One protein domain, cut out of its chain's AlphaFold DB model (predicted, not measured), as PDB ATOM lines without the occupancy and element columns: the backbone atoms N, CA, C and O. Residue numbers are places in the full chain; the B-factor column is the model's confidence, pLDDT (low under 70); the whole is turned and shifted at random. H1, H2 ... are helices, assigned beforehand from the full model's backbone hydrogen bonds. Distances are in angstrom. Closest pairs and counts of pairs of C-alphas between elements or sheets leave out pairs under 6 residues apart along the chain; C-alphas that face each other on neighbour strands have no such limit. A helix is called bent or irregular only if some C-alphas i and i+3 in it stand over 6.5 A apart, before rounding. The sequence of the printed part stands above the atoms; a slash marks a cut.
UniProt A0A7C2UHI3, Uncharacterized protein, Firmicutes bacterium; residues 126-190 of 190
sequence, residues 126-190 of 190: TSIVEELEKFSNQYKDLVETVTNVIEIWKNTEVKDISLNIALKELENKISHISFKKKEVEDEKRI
ATOM      1  N   THR A 126     146.053 111.657 149.795       86.19
ATOM      2  CA  THR A 126     145.236 110.484 150.166       86.19
ATOM      3  C   THR A 126     146.054 109.198 150.236       86.19
ATOM      4  O   THR A 126     145.903 108.455 151.196       86.19
ATOM      5  N   SER A 127     146.993 108.995 149.307       86.81
ATOM      6  CA  SER A 127     147.898 107.837 149.313       86.81
ATOM      7  C   SER A 127     148.740 107.743 150.589       86.81
ATOM      8  O   SER A 127     148.915 106.659 151.132       86.81
ATOM      9  N   ILE A 128     149.210 108.880 151.118       89.38
ATOM     10  CA  ILE A 128     149.969 108.918 152.377       89.38
ATOM     11  C   ILE A 128     149.074 108.510 153.547       89.38
ATOM     12  O   ILE A 128     149.515 107.803 154.446       89.38
ATOM     13  N   VAL A 129     147.813 108.946 153.548       91.81
ATOM     14  CA  VAL A 129     146.858 108.570 154.599       91.81
ATOM     15  C   VAL A 129     146.500 107.089 154.529       91.81
ATOM     16  O   VAL A 129     146.414 106.459 155.575       91.81
ATOM     17  N   GLU A 130     146.364 106.521 153.332       91.12
ATOM     18  CA  GLU A 130     146.152 105.081 153.143       91.12
ATOM     19  C   GLU A 130     147.352 104.253 153.635       91.12
ATOM     20  O   GLU A 130     147.179 103.228 154.294       91.12
ATOM     21  N   GLU A 131     148.583 104.689 153.357       91.88
ATOM     22  CA  GLU A 131     149.784 104.044 153.903       91.88
ATOM     23  C   GLU A 131     149.879 104.196 155.424       91.88
ATOM     24  O   GLU A 131     150.216 103.238 156.123       91.88
ATOM     25  N   LEU A 132     149.520 105.368 155.953       93.25
ATOM     26  CA  LEU A 132     149.483 105.616 157.391       93.25
ATOM     27  C   LEU A 132     148.433 104.742 158.091       93.25
ATOM     28  O   LEU A 132     148.692 104.246 159.186       93.25
ATOM     29  N   GLU A 133     147.277 104.524 157.466       93.38
ATOM     30  CA  GLU A 133     146.243 103.615 157.961       93.38
ATOM     31  C   GLU A 133     146.760 102.175 158.023       93.38
ATOM     32  O   GLU A 133     146.604 101.505 159.042       93.38
ATOM     33  N   LYS A 134     147.443 101.704 156.971       92.69
ATOM     34  CA  LYS A 134     148.061 100.367 156.960       92.69
ATOM     35  C   LYS A 134     149.101 100.214 158.066       92.69
ATOM     36  O   LYS A 134     149.056  99.230 158.803       92.69
ATOM     37  N   PHE A 135     149.997 101.191 158.206       92.12
ATOM     38  CA  PHE A 135     150.987 101.219 159.283       92.12
ATOM     39  C   PHE A 135     150.312 101.191 160.655       92.12
ATOM     40  O   PHE A 135     150.703 100.433 161.538       92.12
ATOM     41  N   SER A 136     149.265 101.999 160.822       91.44
ATOM     42  CA  SER A 136     148.495 102.037 162.050       91.44
ATOM     43  C   SER A 136     147.887 100.671 162.351       91.44
ATOM     44  O   SER A 136     148.083 100.164 163.446       91.44
ATOM     45  N   ASN A 137     147.226 100.010 161.407       91.06
ATOM     46  CA  ASN A 137     146.652  98.686 161.657       91.06
ATOM     47  C   ASN A 137     147.717  97.668 162.104       91.06
ATOM     48  O   ASN A 137     147.552  97.047 163.150       91.06
ATOM     49  N   GLN A 138     148.864  97.614 161.417       90.69
ATOM     50  CA  GLN A 138     149.990  96.753 161.811       90.69
ATOM     51  C   GLN A 138     150.517  97.068 163.218       90.69
ATOM     52  O   GLN A 138     150.852  96.164 163.983       90.69
ATOM     53  N   TYR A 139     150.585  98.351 163.575       89.12
ATOM     54  CA  TYR A 139     151.014  98.778 164.902       89.12
ATOM     55  C   TYR A 139     150.053  98.309 166.000       89.12
ATOM     56  O   TYR A 139     150.501  97.859 167.054       89.12
ATOM     57  N   LYS A 140     148.738  98.356 165.762       87.56
ATOM     58  CA  LYS A 140     147.750  97.832 166.717       87.56
ATOM     59  C   LYS A 140     147.837  96.325 166.856       87.56
ATOM     60  O   LYS A 140     147.844  95.858 167.990       87.56
ATOM     61  N   ASP A 141     147.965  95.601 165.751       89.62
ATOM     62  CA  ASP A 141     148.099  94.143 165.781       89.62
ATOM     63  C   ASP A 141     149.344  93.722 166.579       89.62
ATOM     64  O   ASP A 141     149.298  92.781 167.375       89.62
ATOM     65  N   LEU A 142     150.447  94.467 166.441       88.06
ATOM     66  CA  LEU A 142     151.655  94.261 167.237       88.06
ATOM     67  C   LEU A 142     151.402  94.503 168.732       88.06
ATOM     68  O   LEU A 142     151.760  93.665 169.556       88.06
ATOM     69  N   VAL A 143     150.780  95.630 169.093       86.31
ATOM     70  CA  VAL A 143     150.479  95.959 170.498       86.31
ATOM     71  C   VAL A 143     149.547  94.917 171.125       86.31
ATOM     72  O   VAL A 143     149.764  94.511 172.268       86.31
ATOM     73  N   GLU A 144     148.543  94.449 170.387       86.50
ATOM     74  CA  GLU A 144     147.622  93.398 170.829       86.50
ATOM     75  C   GLU A 144     148.347  92.063 171.022       86.50
ATOM     76  O   GLU A 144     148.236  91.448 172.083       86.50
ATOM     77  N   THR A 145     149.186  91.667 170.060       87.38
ATOM     78  CA  THR A 145     150.000  90.446 170.152       87.38
ATOM     79  C   THR A 145     150.894  90.464 171.388       87.38
ATOM     80  O   THR A 145     150.939  89.488 172.136       87.38
ATOM     81  N   VAL A 146     151.583  91.579 171.649       86.88
ATOM     82  CA  VAL A 146     152.450  91.677 172.828       86.88
ATOM     83  C   VAL A 146     151.640  91.669 174.125       86.88
ATOM     84  O   VAL A 146     152.053  91.038 175.096       86.88
ATOM     85  N   THR A 147     150.473  92.316 174.147       85.00
ATOM     86  CA  THR A 147     149.587  92.302 175.321       85.00
ATOM     87  C   THR A 147     149.143  90.876 175.656       85.00
ATOM     88  O   THR A 147     149.247  90.463 176.811       85.00
ATOM     89  N   ASN A 148     148.762  90.091 174.644       86.31
ATOM     90  CA  ASN A 148     148.386  88.687 174.811       86.31
ATOM     91  C   ASN A 148     149.556  87.837 175.331       86.31
ATOM     92  O   ASN A 148     149.372  87.012 176.223       86.31
ATOM     93  N   VAL A 149     150.776  88.051 174.820       85.88
ATOM     94  CA  VAL A 149     151.980  87.355 175.311       85.88
ATOM     95  C   VAL A 149     152.243  87.672 176.784       85.88
ATOM     96  O   VAL A 149     152.533  86.761 177.557       85.88
ATOM     97  N   ILE A 150     152.108  88.940 177.190       83.50
ATOM     98  CA  ILE A 150     152.266  89.350 178.591       83.50
ATOM     99  C   ILE A 150     151.215  88.670 179.475       83.50
ATOM    100  O   ILE A 150     151.551  88.197 180.559       83.50
ATOM    101  N   GLU A 151     149.960  88.598 179.033       82.94
ATOM    102  CA  GLU A 151     148.876  87.968 179.794       82.94
ATOM    103  C   GLU A 151     149.082  86.457 179.961       82.94
ATOM    104  O   GLU A 151     149.026  85.947 181.082       82.94
ATOM    105  N   ILE A 152     149.405  85.745 178.876       84.94
ATOM    106  CA  ILE A 152     149.733  84.312 178.922       84.94
ATOM    107  C   ILE A 152     150.907  84.068 179.873       84.94
ATOM    108  O   ILE A 152     150.879  83.142 180.688       84.94
ATOM    109  N   TRP A 153     151.933  84.913 179.800       81.69
ATOM    110  CA  TRP A 153     153.121  84.760 180.622       81.69
ATOM    111  C   TRP A 153     152.860  85.052 182.103       81.69
ATOM    112  O   TRP A 153     153.342  84.304 182.943       81.69
ATOM    113  N   LYS A 154     152.037  86.053 182.446       78.69
ATOM    114  CA  LYS A 154     151.606  86.304 183.838       78.69
ATOM    115  C   LYS A 154     150.888  85.108 184.459       78.69
ATOM    116  O   LYS A 154     151.012  84.878 185.657       78.69
ATOM    117  N   ASN A 155     150.160  84.351 183.643       81.88
ATOM    118  CA  ASN A 155     149.457  83.142 184.068       81.88
ATOM    119  C   ASN A 155     150.363  81.896 184.098       81.88
ATOM    120  O   ASN A 155     149.925  80.833 184.533       81.88
ATOM    121  N   THR A 156     151.614  82.007 183.644       79.81
ATOM    122  CA  THR A 156     152.586  80.909 183.609       79.81
ATOM    123  C   THR A 156     153.661  81.133 184.676       79.81
ATOM    124  O   THR A 156     154.323  82.166 184.689       79.81
ATOM    125  N   GLU A 157     153.905  80.162 185.560       68.44
ATOM    126  CA  GLU A 157     154.994  80.241 186.551       68.44
ATOM    127  C   GLU A 157     156.374  80.035 185.894       68.44
ATOM    128  O   GLU A 157     156.994  78.971 185.981       68.44
ATOM    129  N   VAL A 158     156.875  81.062 185.204       74.56
ATOM    130  CA  VAL A 158     158.196  81.027 184.563       74.56
ATOM    131  C   VAL A 158     159.291  81.361 185.578       74.56
ATOM    132  O   VAL A 158     159.411  82.491 186.045       74.56
ATOM    133  N   LYS A 159     160.137  80.370 185.890       73.44
ATOM    134  CA  LYS A 159     161.232  80.469 186.881       73.44
ATOM    135  C   LYS A 159     162.492  81.198 186.388       73.44
ATOM    136  O   LYS A 159     163.366  81.503 187.194       73.44
ATOM    137  N   ASP A 160     162.614  81.459 185.085       83.75
ATOM    138  CA  ASP A 160     163.790  82.125 184.507       83.75
ATOM    139  C   ASP A 160     163.786  83.632 184.817       83.75
ATOM    140  O   ASP A 160     162.956  84.394 184.314       83.75
ATOM    141  N   ILE A 161     164.733  84.072 185.648       79.19
ATOM    142  CA  ILE A 161     164.863  85.464 186.107       79.19
ATOM    143  C   ILE A 161     165.135  86.433 184.943       79.19
ATOM    144  O   ILE A 161     164.608  87.546 184.945       79.19
ATOM    145  N   SER A 162     165.908  86.029 183.932       82.25
ATOM    146  CA  SER A 162     166.247  86.888 182.788       82.25
ATOM    147  C   SER A 162     165.015  87.163 181.928       82.25
ATOM    148  O   SER A 162     164.785  88.299 181.506       82.25
ATOM    149  N   LEU A 163     164.178  86.141 181.734       81.25
ATOM    150  CA  LEU A 163     162.907  86.270 181.021       81.25
ATOM    151  C   LEU A 163     161.929  87.184 181.770       81.25
ATOM    152  O   LEU A 163     161.269  88.019 181.154       81.25
ATOM    153  N   ASN A 164     161.892  87.078 183.102       81.69
ATOM    154  CA  ASN A 164     161.087  87.960 183.949       81.69
ATOM    155  C   ASN A 164     161.506  89.435 183.833       81.69
ATOM    156  O   ASN A 164     160.649  90.318 183.768       81.69
ATOM    157  N   ILE A 165     162.812  89.713 183.774       83.50
ATOM    158  CA  ILE A 165     163.331  91.078 183.598       83.50
ATOM    159  C   ILE A 165     162.940  91.635 182.224       83.50
ATOM    160  O   ILE A 165     162.411  92.746 182.150       83.50
ATOM    161  N   ALA A 166     163.147  90.863 181.152       83.88
ATOM    162  CA  ALA A 166     162.814  91.284 179.792       83.88
ATOM    163  C   ALA A 166     161.316  91.590 179.632       83.88
ATOM    164  O   ALA A 166     160.934  92.584 179.011       83.88
ATOM    165  N   LEU A 167     160.455  90.773 180.240       84.12
ATOM    166  CA  LEU A 167     159.013  90.957 180.144       84.12
ATOM    167  C   LEU A 167     158.517  92.139 180.981       84.12
ATOM    168  O   LEU A 167     157.641  92.877 180.536       84.12
ATOM    169  N   LYS A 168     159.139  92.396 182.136       83.50
ATOM    170  CA  LYS A 168     158.880  93.606 182.926       83.50
ATOM    171  C   LYS A 168     159.304  94.879 182.185       83.50
ATOM    172  O   LYS A 168     158.614  95.893 182.263       83.50
ATOM    173  N   GLU A 169     160.409  94.843 181.437       85.56
ATOM    174  CA  GLU A 169     160.810  95.964 180.575       85.56
ATOM    175  C   GLU A 169     159.786  96.201 179.454       85.56
ATOM    176  O   GLU A 169     159.403  97.343 179.187       85.56
ATOM    177  N   LEU A 170     159.296  95.126 178.836       84.81
ATOM    178  CA  LEU A 170     158.269  95.184 177.798       84.81
ATOM    179  C   LEU A 170     156.938  95.733 178.332       84.81
ATOM    180  O   LEU A 170     156.347  96.621 177.716       84.81
ATOM    181  N   GLU A 171     156.507  95.270 179.507       82.50
ATOM    182  CA  GLU A 171     155.316  95.764 180.203       82.50
ATOM    183  C   GLU A 171     155.433  97.258 180.523       82.50
ATOM    184  O   GLU A 171     154.491  98.009 180.274       82.50
ATOM    185  N   ASN A 172     156.596  97.719 180.991       83.50
ATOM    186  CA  ASN A 172     156.839  99.141 181.229       83.50
ATOM    187  C   ASN A 172     156.744  99.968 179.937       83.50
ATOM    188  O   ASN A 172     156.132 101.034 179.931       83.50
ATOM    189  N   LYS A 173     157.301  99.489 178.817       82.12
ATOM    190  CA  LYS A 173     157.208 100.210 177.533       82.12
ATOM    191  C   LYS A 173     155.768 100.293 177.025       82.12
ATOM    192  O   LYS A 173     155.376 101.324 176.483       82.12
ATOM    193  N   ILE A 174     154.972  99.244 177.230       79.50
ATOM    194  CA  ILE A 174     153.563  99.207 176.815       79.50
ATOM    195  C   ILE A 174     152.664 100.006 177.754       79.50
ATOM    196  O   ILE A 174     151.736 100.667 177.284       79.50
ATOM    197  N   SER A 175     152.923 100.000 179.062       69.38
ATOM    198  CA  SER A 175     152.117 100.749 180.027       69.38
ATOM    199  C   SER A 175     152.143 102.249 179.727       69.38
ATOM    200  O   SER A 175     151.088 102.879 179.751       69.38
ATOM    201  N   HIS A 176     153.283 102.800 179.298       66.44
ATOM    202  CA  HIS A 176     153.386 104.185 178.823       66.44
ATOM    203  C   HIS A 176     152.518 104.495 177.589       66.44
ATOM    204  O   HIS A 176     152.054 105.625 177.440       66.44
ATOM    205  N   ILE A 177     152.268 103.510 176.725       67.81
ATOM    206  CA  ILE A 177     151.423 103.648 175.527       67.81
ATOM    207  C   ILE A 177     149.934 103.481 175.895       67.81
ATOM    208  O   ILE A 177     149.074 104.192 175.379       67.81
ATOM    209  N   SER A 178     149.623 102.576 176.830       58.19
ATOM    210  CA  SER A 178     148.264 102.224 177.269       58.19
ATOM    211  C   SER A 178     147.643 103.222 178.262       58.19
ATOM    212  O   SER A 178     146.447 103.508 178.176       58.19
ATOM    213  N   PHE A 179     148.427 103.822 179.170       42.47
ATOM    214  CA  PHE A 179     147.911 104.768 180.180       42.47
ATOM    215  C   PHE A 179     147.248 105.999 179.544       42.47
ATOM    216  O   PHE A 179     146.258 106.518 180.054       42.47
ATOM    217  N   LYS A 180     147.727 106.403 178.365       48.44
ATOM    218  CA  LYS A 180     147.193 107.538 177.607       48.44
ATOM    219  C   LYS A 180     145.865 107.237 176.894       48.44
ATOM    220  O   LYS A 180     145.144 108.160 176.521       48.44
ATOM    221  N   LYS A 181     145.513 105.952 176.745       44.81
ATOM    222  CA  LYS A 181     144.230 105.489 176.191       44.81
ATOM    223  C   LYS A 181     143.084 105.612 177.206       44.81
ATOM    224  O   LYS A 181     141.986 105.990 176.809       44.81
ATOM    225  N   LYS A 182     143.338 105.351 178.500       40.97
ATOM    226  CA  LYS A 182     142.311 105.392 179.566       40.97
ATOM    227  C   LYS A 182     141.831 106.805 179.907       40.97
ATOM    228  O   LYS A 182     140.626 107.016 179.963       40.97
ATOM    229  N   GLU A 183     142.732 107.783 180.029       42.28
ATOM    230  CA  GLU A 183     142.342 109.176 180.337       42.28
ATOM    231  C   GLU A 183     141.371 109.771 179.299       42.28
ATOM    232  O   GLU A 183     140.537 110.609 179.622       42.28
ATOM    233  N   VAL A 184     141.427 109.306 178.048       46.47
ATOM    234  CA  VAL A 184     140.629 109.857 176.941       46.47
ATOM    235  C   VAL A 184     139.261 109.177 176.808       46.47
ATOM    236  O   VAL A 184     138.327 109.778 176.275       46.47
ATOM    237  N   GLU A 185     139.121 107.933 177.269       46.19
ATOM    238  CA  GLU A 185     137.814 107.264 177.338       46.19
ATOM    239  C   GLU A 185     136.965 107.788 178.502       46.19
ATOM    240  O   GLU A 185     135.749 107.907 178.339       46.19
ATOM    241  N   ASP A 186     137.591 108.187 179.612       42.16
ATOM    242  CA  ASP A 186     136.893 108.791 180.753       42.16
ATOM    243  C   ASP A 186     136.463 110.244 180.472       42.16
ATOM    244  O   ASP A 186     135.351 110.635 180.824       42.16
ATOM    245  N   GLU A 187     137.257 111.026 179.729       45.03
ATOM    246  CA  GLU A 187     136.910 112.410 179.352       45.03
ATOM    247  C   GLU A 187     135.777 112.494 178.302       45.03
ATOM    248  O   GLU A 187     135.122 113.523 178.165       45.03
ATOM    249  N   LYS A 188     135.500 111.406 177.565       45.53
ATOM    250  CA  LYS A 188     134.370 111.306 176.615       45.53
ATOM    251  C   LYS A 188     133.069 110.783 177.238       45.53
ATOM    252  O   LYS A 188     132.062 110.709 176.533       45.53
ATOM    253  N   ARG A 189     133.086 110.381 178.515       44.56
ATOM    254  CA  ARG A 189     131.916 109.877 179.259       44.56
ATOM    255  C   ARG A 189     131.306 110.906 180.226       44.56
ATOM    256  O   ARG A 189     130.374 110.550 180.945       44.56
ATOM    257  N   ILE A 190     131.793 112.150 180.214       41.38
ATOM    258  CA  ILE A 190     131.269 113.308 180.966       41.38
ATOM    259  C   ILE A 190     130.633 114.292 179.979       41.38
ATOM    260  O   ILE A 190     129.558 114.839 180.307       41.38
TER     261      ILE A 190
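AT A GLANCE: This is residues 126 to 190 of the 190 residues of an uncharacterized protein of Firmicutes bacterium (UniProt A0A7C2UHI3). Two long helices, H1 then H2, make an open V, meeting near the link that joins them, while residues 126 to 142 of H1 and residues 179 to 190 stick out as its free arms. The printed part has 65 residues with two named helices, which hold 56 of them, and no named strand; its class is all helix. The whole is flat, 49 by 35 by 16 A, and only just loose, close to extended, with a radius of gyration of the C-alphas of 15.8 A.

IN THESE COORDINATES: Find C-alpha 126 at (145.236, 110.484, 150.166); from there H1, residues 126 to 154, runs 41.9 A. After a short link, H2, residues 161 to 187, runs 39.4 A to C-alpha 187 at (136.910, 112.410, 179.352), with a kink of 35 degrees near residue 175. H2 is neither bent nor irregular, but only just: C-alphas 177 and 180 are 6.1 A apart.

HOW THE PARTS SIT: Look at Ile 150 and Leu 167, whose C-alphas, 7.1 A apart, are the closest of the two helices. H1, with residues 143 to 150 alone, and H2, with residues 167 to 174 alone, only just touch, with 3 pairs of C-alphas within 8 A. They run opposite ways at a steep tilt of 55 degrees. Every O i to N i+4 pair is within hydrogen-bond range in H1, and 17 of 23 in H2.

THE WHOLE: The farthest C-alphas, of Thr 126 and Lys 159, are 50.0 A apart. The printed part has no cut; pLDDT is under 70 at residue 157 and residues 175 to 190.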